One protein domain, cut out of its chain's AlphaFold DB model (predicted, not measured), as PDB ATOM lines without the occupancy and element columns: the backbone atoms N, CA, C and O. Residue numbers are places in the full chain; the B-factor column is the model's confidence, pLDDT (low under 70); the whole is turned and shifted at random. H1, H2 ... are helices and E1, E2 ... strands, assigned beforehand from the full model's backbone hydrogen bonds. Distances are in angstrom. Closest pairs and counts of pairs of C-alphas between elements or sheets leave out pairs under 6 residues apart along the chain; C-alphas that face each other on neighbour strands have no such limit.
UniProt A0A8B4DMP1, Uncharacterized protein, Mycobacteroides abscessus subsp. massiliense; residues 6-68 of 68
ATOM      1  N   GLU A   6     -34.395  53.313  76.451       91.31
ATOM      2  CA  GLU A   6     -33.398  53.304  77.519       91.31
ATOM      3  C   GLU A   6     -34.108  52.989  78.826       91.31
ATOM      4  O   GLU A   6     -35.005  53.725  79.227       91.31
ATOM      5  N   ILE A   7     -33.761  51.862  79.448       88.69
ATOM      6  CA  ILE A   7     -34.413  51.376  80.665       88.69
ATOM      7  C   ILE A   7     -33.458  51.552  81.833       88.69
ATOM      8  O   ILE A   7     -32.351  51.017  81.809       88.69
ATOM      9  N   PHE A   8     -33.926  52.234  82.868       88.38
ATOM     10  CA  PHE A   8     -33.211  52.480  84.112       88.38
ATOM     11  C   PHE A   8     -33.855  51.674  85.239       88.38
ATOM     12  O   PHE A   8     -35.079  51.511  85.294       88.38
ATOM     13  N   SER A   9     -33.028  51.139  86.133       83.56
ATOM     14  CA  SER A   9     -33.514  50.431  87.317       83.56
ATOM     15  C   SER A   9     -34.162  51.422  88.283       83.56
ATOM     16  O   SER A   9     -33.632  52.499  88.535       83.56
ATOM     17  N   ILE A  10     -35.284  51.033  88.890       76.94
ATOM     18  CA  ILE A  10     -35.976  51.857  89.898       76.94
ATOM     19  C   ILE A  10     -35.078  52.098  91.120       76.94
ATOM     20  O   ILE A  10     -35.170  53.132  91.769       76.94
ATOM     21  N   ASN A  11     -34.192  51.144  91.422       72.06
ATOM     22  CA  ASN A  11     -33.252  51.254  92.538       72.06
ATOM     23  C   ASN A  11     -32.056  52.160  92.224       72.06
ATOM     24  O   ASN A  11     -31.332  52.518  93.142       72.06
ATOM     25  N   ASP A  12     -31.835  52.477  90.947       62.59
ATOM     26  CA  ASP A  12     -30.705  53.282  90.474       62.59
ATOM     27  C   ASP A  12     -31.084  54.767  90.349       62.59
ATOM     28  O   ASP A  12     -30.229  55.626  90.207       62.59
ATOM     29  N   ALA A  13     -32.377  55.094  90.466       58.41
ATOM     30  CA  ALA A  13     -32.892  56.457  90.337       58.41
ATOM     31  C   ALA A  13     -32.402  57.433  91.429       58.41
ATOM     32  O   ALA A  13     -32.609  58.638  91.296       58.41
ATOM     33  N   GLU A  14     -31.793  56.932  92.512       60.06
ATOM     34  CA  GLU A  14     -31.179  57.768  93.554       60.06
ATOM     35  C   GLU A  14     -29.704  58.103  93.271       60.06
ATOM     36  O   GLU A  14     -29.143  58.973  93.946       60.06
ATOM     37  N   ASP A  15     -29.079  57.461  92.277       62.00
ATOM     38  CA  ASP A  15     -27.721  57.789  91.863       62.00
ATOM     39  C   ASP A  15     -27.701  59.039  90.976       62.00
ATOM     40  O   ASP A  15     -28.598  59.315  90.183       62.00
ATOM     41  N   SER A  16     -26.653  59.849  91.146       60.66
ATOM     42  CA  SER A  16     -26.525  61.147  90.466       60.66
ATOM     43  C   SER A  16     -26.251  61.028  88.959       60.66
ATOM     44  O   SER A  16     -26.237  62.056  88.280       60.66
ATOM     45  N   ASP A  17     -25.989  59.818  88.471       65.94
ATOM     46  CA  ASP A  17     -25.773  59.475  87.064       65.94
ATOM     47  C   ASP A  17     -26.251  58.027  86.857       65.94
ATOM     48  O   ASP A  17     -25.440  57.100  86.916       65.94
ATOM     49  N   PRO A  18     -27.575  57.800  86.773       71.38
ATOM     50  CA  PRO A  18     -28.108  56.455  86.635       71.38
ATOM     51  C   PRO A  18     -27.743  55.921  85.251       71.38
ATOM     52  O   PRO A  18     -28.096  56.520  84.233       71.38
ATOM     53  N   ASP A  19     -27.055  54.784  85.200       82.25
ATOM     54  CA  ASP A  19     -26.719  54.129  83.940       82.25
ATOM     55  C   ASP A  19     -27.915  53.279  83.470       82.25
ATOM     56  O   ASP A  19     -28.547  52.567  84.262       82.25
ATOM     57  N   PRO A  20     -28.251  53.271  82.167       86.81
ATOM     58  CA  PRO A  20     -29.323  52.420  81.680       86.81
ATOM     59  C   PRO A  20     -28.920  50.948  81.816       86.81
ATOM     60  O   PRO A  20     -27.933  50.486  81.240       86.81
ATOM     61  N   ILE A  21     -29.749  50.165  82.505       88.44
ATOM     62  CA  ILE A  21     -29.590  48.708  82.612       88.44
ATOM     63  C   ILE A  21     -29.852  48.000  81.276       88.44
ATOM     64  O   ILE A  21     -29.495  46.834  81.100       88.44
ATOM     65  N   PHE A  22     -30.495  48.690  80.330       90.88
ATOM     66  CA  PHE A  22     -30.723  48.210  78.975       90.88
ATOM     67  C   PHE A  22     -30.911  49.367  77.990       90.88
ATOM     68  O   PHE A  22     -31.587  50.350  78.288       90.88
ATOM     69  N   LYS A  23     -30.380  49.193  76.775       92.12
ATOM     70  CA  LYS A  23     -30.588  50.090  75.636       92.12
ATOM     71  C   LYS A  23     -30.860  49.275  74.376       92.12
ATOM     72  O   LYS A  23     -30.036  48.446  73.985       92.12
ATOM     73  N   GLY A  24     -31.998  49.498  73.727       91.69
ATOM     74  CA  GLY A  24     -32.393  48.719  72.551       91.69
ATOM     75  C   GLY A  24     -33.759  49.103  72.001       91.69
ATOM     76  O   GLY A  24     -34.335  50.100  72.407       91.69
ATOM     77  N   ASP A  25     -34.280  48.330  71.053       91.44
ATOM     78  CA  ASP A  25     -35.661  48.480  70.589       91.44
ATOM     79  C   ASP A  25     -36.630  47.624  71.428       91.44
ATOM     80  O   ASP A  25     -36.240  46.902  72.352       91.44
ATOM     81  N   HIS A  26     -37.923  47.721  71.116       87.94
ATOM     82  CA  HIS A  26     -38.973  46.982  71.817       87.94
ATOM     83  C   HIS A  26     -38.800  45.456  71.720       87.94
ATOM     84  O   HIS A  26     -39.003  44.746  72.704       87.94
ATOM     85  N   ASP A  27     -38.364  44.944  70.568       89.69
ATOM     86  CA  ASP A  27     -38.144  43.508  70.375       89.69
ATOM     87  C   ASP A  27     -36.952  43.012  71.204       89.69
ATOM     88  O   ASP A  27     -37.005  41.937  71.806       89.69
ATOM     89  N   ALA A  28     -35.872  43.792  71.264       91.19
ATOM     90  CA  ALA A  28     -34.719  43.510  72.102       91.19
ATOM     91  C   ALA A  28     -35.079  43.569  73.594       91.19
ATOM     92  O   ALA A  28     -34.599  42.730  74.355       91.19
ATOM     93  N   MET A  29     -35.963  44.487  74.002       89.69
ATOM     94  CA  MET A  29     -36.485  44.550  75.371       89.69
ATOM     95  C   MET A  29     -37.238  43.264  75.730       89.69
ATOM     96  O   MET A  29     -36.938  42.657  76.756       89.69
ATOM     97  N   ILE A  30     -38.163  42.808  74.879       90.62
ATOM     98  CA  ILE A  30     -38.907  41.556  75.105       90.62
ATOM     99  C   ILE A  30     -37.942  40.362  75.188       90.62
ATOM    100  O   ILE A  30     -38.097  39.478  76.026       90.62
ATOM    101  N   ARG A  31     -36.894  40.330  74.357       91.25
ATOM    102  CA  ARG A  31     -35.871  39.270  74.424       91.25
ATOM    103  C   ARG A  31     -35.049  39.313  75.713       91.25
ATOM    104  O   ARG A  31     -34.647  38.255  76.188       91.25
ATOM    105  N   ALA A  32     -34.773  40.503  76.245       90.44
ATOM    106  CA  ALA A  32     -33.948  40.691  77.436       90.44
ATOM    107  C   ALA A  32     -34.722  40.438  78.739       90.44
ATOM    108  O   ALA A  32     -34.219  39.750  79.625       90.44
ATOM    109  N   PHE A  33     -35.940  40.968  78.851       88.38
ATOM    110  CA  PHE A  33     -36.733  40.943  80.085       88.38
ATOM    111  C   PHE A  33     -37.885  39.929  80.067       88.38
ATOM    112  O   PHE A  33     -38.503  39.684  81.104       88.38
ATOM    113  N   GLY A  34     -38.153  39.300  78.921       89.50
ATOM    114  CA  GLY A  34     -39.247  38.349  78.747       89.50
ATOM    115  C   GLY A  34     -40.584  39.040  78.476       89.50
ATOM    116  O   GLY A  34     -40.654  40.022  77.742       89.50
ATOM    117  N   ASP A  35     -41.656  38.493  79.048       89.31
ATOM    118  CA  ASP A  35     -43.022  38.994  78.866       89.31
ATOM    119  C   ASP A  35     -43.253  40.274  79.690       89.31
ATOM    120  O   ASP A  35     -43.683  40.238  80.851       89.31
ATOM    121  N   VAL A  36     -42.872  41.407  79.097       91.50
ATOM    122  CA  VAL A  36     -42.993  42.753  79.665       91.50
ATOM    123  C   VAL A  36     -43.759  43.689  78.731       91.50
ATOM    124  O   VAL A  36     -43.695  43.579  77.508       91.50
ATOM    125  N   SER A  37     -44.442  44.662  79.320       92.00
ATOM    126  CA  SER A  37     -45.169  45.731  78.640       92.00
ATOM    127  C   SER A  37     -44.681  47.108  79.084       92.00
ATOM    128  O   SER A  37     -44.149  47.258  80.183       92.00
ATOM    129  N   LEU A  38     -44.910  48.117  78.242       92.06
ATOM    130  CA  LEU A  38     -44.689  49.520  78.584       92.06
ATOM    131  C   LEU A  38     -46.011  50.157  79.018       92.06
ATOM    132  O   LEU A  38     -46.963  50.167  78.239       92.06
ATOM    133  N   ASP A  39     -46.045  50.703  80.228       93.75
ATOM    134  CA  ASP A  39     -47.178  51.473  80.746       93.75
ATOM    135  C   ASP A  39     -46.820  52.962  80.768       93.75
ATOM    136  O   ASP A  39     -45.808  53.352  81.343       93.75
ATOM    137  N   PHE A  40     -47.592  53.791  80.069       93.00
ATOM    138  CA  PHE A  40     -47.248  55.199  79.862       93.00
ATOM    139  C   PHE A  40     -47.432  56.013  81.142       93.00
ATOM    140  O   PHE A  40     -48.484  55.953  81.774       93.00
ATOM    141  N   LEU A  41     -46.426  56.824  81.477       91.12
ATOM    142  CA  LEU A  41     -46.462  57.708  82.636       91.12
ATOM    143  C   LEU A  41     -46.736  59.154  82.225       91.12
ATOM    144  O   LEU A  41     -47.784  59.705  82.556       91.12
ATOM    145  N   TYR A  42     -45.788  59.769  81.518       91.75
ATOM    146  CA  TYR A  42     -45.864  61.158  81.069       91.75
ATOM    147  C   TYR A  42     -44.898  61.415  79.904       91.75
ATOM    148  O   TYR A  42     -44.037  60.591  79.591       91.75
ATOM    149  N   HIS A  43     -45.065  62.561  79.246       91.44
ATOM    150  CA  HIS A  43     -44.089  63.095  78.300       91.44
ATOM    151  C   HIS A  43     -43.169  64.058  79.049       91.44
ATOM    152  O   HIS A  43     -43.659  64.978  79.703       91.44
ATOM    153  N   ASP A  44     -41.865  63.817  78.995       87.88
ATOM    154  CA  ASP A  44     -40.860  64.716  79.539       87.88
ATOM    155  C   ASP A  44     -40.591  65.817  78.509       87.88
ATOM    156  O   ASP A  44     -39.937  65.585  77.491       87.88
ATOM    157  N   ASP A  45     -41.148  67.003  78.756       88.69
ATOM    158  CA  ASP A  45     -41.005  68.157  77.865       88.69
ATOM    159  C   ASP A  45     -39.566  68.702  77.827       88.69
ATOM    160  O   ASP A  45     -39.175  69.276  76.810       88.69
ATOM    161  N   ASP A  46     -38.778  68.519  78.895       86.19
ATOM    162  CA  ASP A  46     -37.399  69.016  78.980       86.19
ATOM    163  C   ASP A  46     -36.455  68.143  78.145       86.19
ATOM    164  O   ASP A  46     -35.559  68.647  77.461       86.19
ATOM    165  N   MET A  47     -36.675  66.827  78.174       82.56
ATOM    166  CA  MET A  47     -35.905  65.856  77.392       82.56
ATOM    167  C   MET A  47     -36.531  65.549  76.022       82.56
ATOM    168  O   MET A  47     -35.880  64.924  75.191       82.56
ATOM    169  N   HIS A  48     -37.764  65.995  75.767       86.88
ATOM    170  CA  HIS A  48     -38.567  65.680  74.579       86.88
ATOM    171  C   HIS A  48     -38.812  64.175  74.355       86.88
ATOM    172  O   HIS A  48     -38.924  63.724  73.213       86.88
ATOM    173  N   THR A  49     -38.948  63.390  75.429       88.12
ATOM    174  CA  THR A  49     -39.113  61.925  75.355       88.12
ATOM    175  C   THR A  49     -40.360  61.445  76.092       88.12
ATOM    176  O   THR A  49     -40.889  62.118  76.974       88.12
ATOM    177  N   ASN A  50     -40.867  60.264  75.738       91.06
ATOM    178  CA  ASN A  50     -41.948  59.635  76.501       91.06
ATOM    179  C   ASN A  50     -41.385  58.707  77.576       91.06
ATOM    180  O   ASN A  50     -40.508  57.890  77.290       91.06
ATOM    181  N   VAL A  51     -41.959  58.789  78.774       90.81
ATOM    182  CA  VAL A  51     -41.558  58.006  79.941       90.81
ATOM    183  C   VAL A  51     -42.593  56.915  80.216       90.81
ATOM    184  O   VAL A  51     -43.802  57.170  80.244       90.81
ATOM    185  N   TYR A  52     -42.122  55.687  80.425       93.25
ATOM    186  CA  TYR A  52     -42.951  54.505  80.655       93.25
ATOM    187  C   TYR A  52     -42.445  53.692  81.845       93.25
ATOM    188  O   TYR A  52     -41.246  53.597  82.075       93.25
ATOM    189  N   ASN A  53     -43.339  53.004  82.542       93.62
ATOM    190  CA  ASN A  53     -42.972  51.869  83.377       93.62
ATOM    191  C   ASN A  53     -42.732  50.633  82.507       93.62
ATOM    192  O   ASN A  53     -43.532  50.327  81.621       93.62
ATOM    193  N   VAL A  54     -41.688  49.869  82.817       91.81
ATOM    194  CA  VAL A  54     -41.502  48.510  82.295       91.81
ATOM    195  C   VAL A  54     -42.141  47.542  83.280       91.81
ATOM    196  O   VAL A  54     -41.645  47.369  84.393       91.81
ATOM    197  N   VAL A  55     -43.250  46.920  82.888       93.12
ATOM    198  CA  VAL A  55     -44.089  46.102  83.773       93.12
ATOM    199  C   VAL A  55     -44.108  44.663  83.281       93.12
ATOM    200  O   VAL A  55     -44.339  44.416  82.101       93.12
ATOM    201  N   ARG A  56     -43.876  43.697  84.168       90.31
ATOM    202  CA  ARG A  56     -44.051  42.272  83.853       90.31
ATOM    203  C   ARG A  56     -45.522  41.871  83.805       90.31
ATOM    204  O   ARG A  56     -46.368  42.510  84.423       90.31
ATOM    205  N   ALA A  57     -45.801  40.721  83.195       87.25
ATOM    206  CA  ALA A  57     -47.132  40.108  83.178       87.25
ATOM    207  C   ALA A  57     -47.783  39.902  84.567       87.25
ATOM    208  O   ALA A  57     -49.005  39.834  84.665       87.25
ATOM    209  N   ASP A  58     -46.999  39.816  85.648       88.75
ATOM    210  CA  ASP A  58     -47.501  39.708  87.025       88.75
ATOM    211  C   ASP A  58     -47.708  41.062  87.735       88.75
ATOM    212  O   ASP A  58     -48.027  41.094  88.922       88.75
ATOM    213  N   GLY A  59     -47.548  42.177  87.016       85.38
ATOM    214  CA  GLY A  59     -47.770  43.536  87.514       85.38
ATOM    215  C   GLY A  59     -46.575  44.159  88.239       85.38
ATOM    216  O   GLY A  59     -46.689  45.269  88.757       85.38
ATOM    217  N   VAL A  60     -45.427  43.477  88.289       89.44
ATOM    218  CA  VAL A  60     -44.204  44.013  88.905       89.44
ATOM    219  C   VAL A  60     -43.533  45.014  87.964       89.44
ATOM    220  O   VAL A  60     -43.234  44.681  86.816       89.44
ATOM    221  N   VAL A  61     -43.250  46.219  88.467       90.38
ATOM    222  CA  VAL A  61     -42.447  47.228  87.761       90.38
ATOM    223  C   VAL A  61     -40.966  46.872  87.897       90.38
ATOM    224  O   VAL A  61     -40.479  46.640  89.003       90.38
ATOM    225  N   LEU A  62     -40.256  46.807  86.774       87.00
ATOM    226  CA  LEU A  62     -38.829  46.474  86.709       87.00
ATOM    227  C   LEU A  62     -37.934  47.707  86.581       87.00
ATOM    228  O   LEU A  62     -36.770  47.667  86.973       87.00
ATOM    229  N   GLY A  63     -38.465  48.781  86.007       88.69
ATOM    230  CA  GLY A  63     -37.695  49.962  85.659       88.69
ATOM    231  C   GLY A  63     -38.544  51.023  84.980       88.69
ATOM    232  O   GLY A  63     -39.738  50.821  84.732       88.69
ATOM    233  N   VAL A  64     -37.890  52.130  84.656       90.69
ATOM    234  CA  VAL A  64     -38.453  53.248  83.899       90.69
ATOM    235  C   VAL A  64     -37.782  53.284  82.533       90.69
ATOM    236  O   VAL A  64     -36.561  53.200  82.450       90.69
ATOM    237  N   ALA A  65     -38.571  53.372  81.467       91.50
ATOM    238  CA  ALA A  65     -38.099  53.456  80.096       91.50
ATOM    239  C   ALA A  65     -38.314  54.858  79.523       91.50
ATOM    240  O   ALA A  65     -39.430  55.375  79.573       91.50
ATOM    241  N   TYR A  66     -37.278  55.410  78.906       89.44
ATOM    242  CA  TYR A  66     -37.340  56.613  78.081       89.44
ATOM    243  C   TYR A  66     -37.355  56.206  76.611       89.44
ATOM    244  O   TYR A  66     -36.623  55.298  76.205       89.44
ATOM    245  N   ARG A  67     -38.218  56.845  75.818       86.19
ATOM    246  CA  ARG A  67     -38.352  56.584  74.383       86.19
ATOM    247  C   ARG A  67     -38.213  57.868  73.571       86.19
ATOM    248  O   ARG A  67     -39.070  58.749  73.693       86.19
ATOM    249  N   ASP A  68     -37.191  57.880  72.719       76.94
ATOM    250  CA  ASP A  68     -36.969  58.843  71.626       76.94
ATOM    251  C   ASP A  68     -37.860  58.574  70.393       76.94
ATOM    252  O   ASP A  68     -38.191  57.390  70.110       76.94
TER     253      ASP A  68
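AT A GLANCE: This is residues 6 to 68 of the 68 residues of an uncharacterized protein of Mycobacteroides abscessus subsp. massiliense (UniProt A0A8B4DMP1). A strongly twisted five-stranded sheet curls round one short helix, H1, which bridges the space between the sheet's two edge strands, E2 and E3. A long loop, residues 10 to 21, links the hairpin of E1 and E2. The printed part has 63 residues, with one named helix and five named strands that follow along the chain as E1, E2, H1, E3, E4, E5; the sheet runs E2, E1, E5, E4, E3, all antiparallel, and the class is mixed, helices and strands. The whole is compact, with a radius of gyration of the C-alphas of 11.3 A and spans of 30 by 22 by 20 A.

IN THESE COORDINATES: E3, residues 36 to 44, is 22.1 A long and bends by 61 degrees at residue 41. E4, residues 49 to 56, is 22.0 A long, and E5, residues 61 to 67, 16.8 A. E1, residues 6 to 9, begins at C-alpha 6 (-33.398, 53.304, 77.519). E2 is residues 22 to 24. H1, residues 26 to 33, measures 10.5 A. E5 ends at C-alpha 67 (-38.352, 56.584, 74.383).

HOW THE PARTS SIT: E3, E4 and E5 form a meander, each strand the antiparallel neighbour of the one before. N 39 and O 53 of E3 and E4 are 2.9 A apart, N 52 and O 65 of E4 and E5 2.8 A, N 8 and O 64 of E1 and E5 2.8 A, and N 7 and O 22 of E1 and E2 2.9 A, within hydrogen-bond range. H1 is on the sheet; its closest C-alphas to E3 are Ile 30 and Val 36, 6.2 A, and to E2 Met 29 and Phe 22, 7.7 A. In H1 every O i to N i+4 pair is within hydrogen-bond range. E2 and E3 are apart.

THE WHOLE: The farthest C-alphas, Asp 46 and Asp 58, are 32.0 A apart. The printed part has no cut. The link E1 to E2 is long; the others are tight. Residues 12 to 17 have pLDDT under 70.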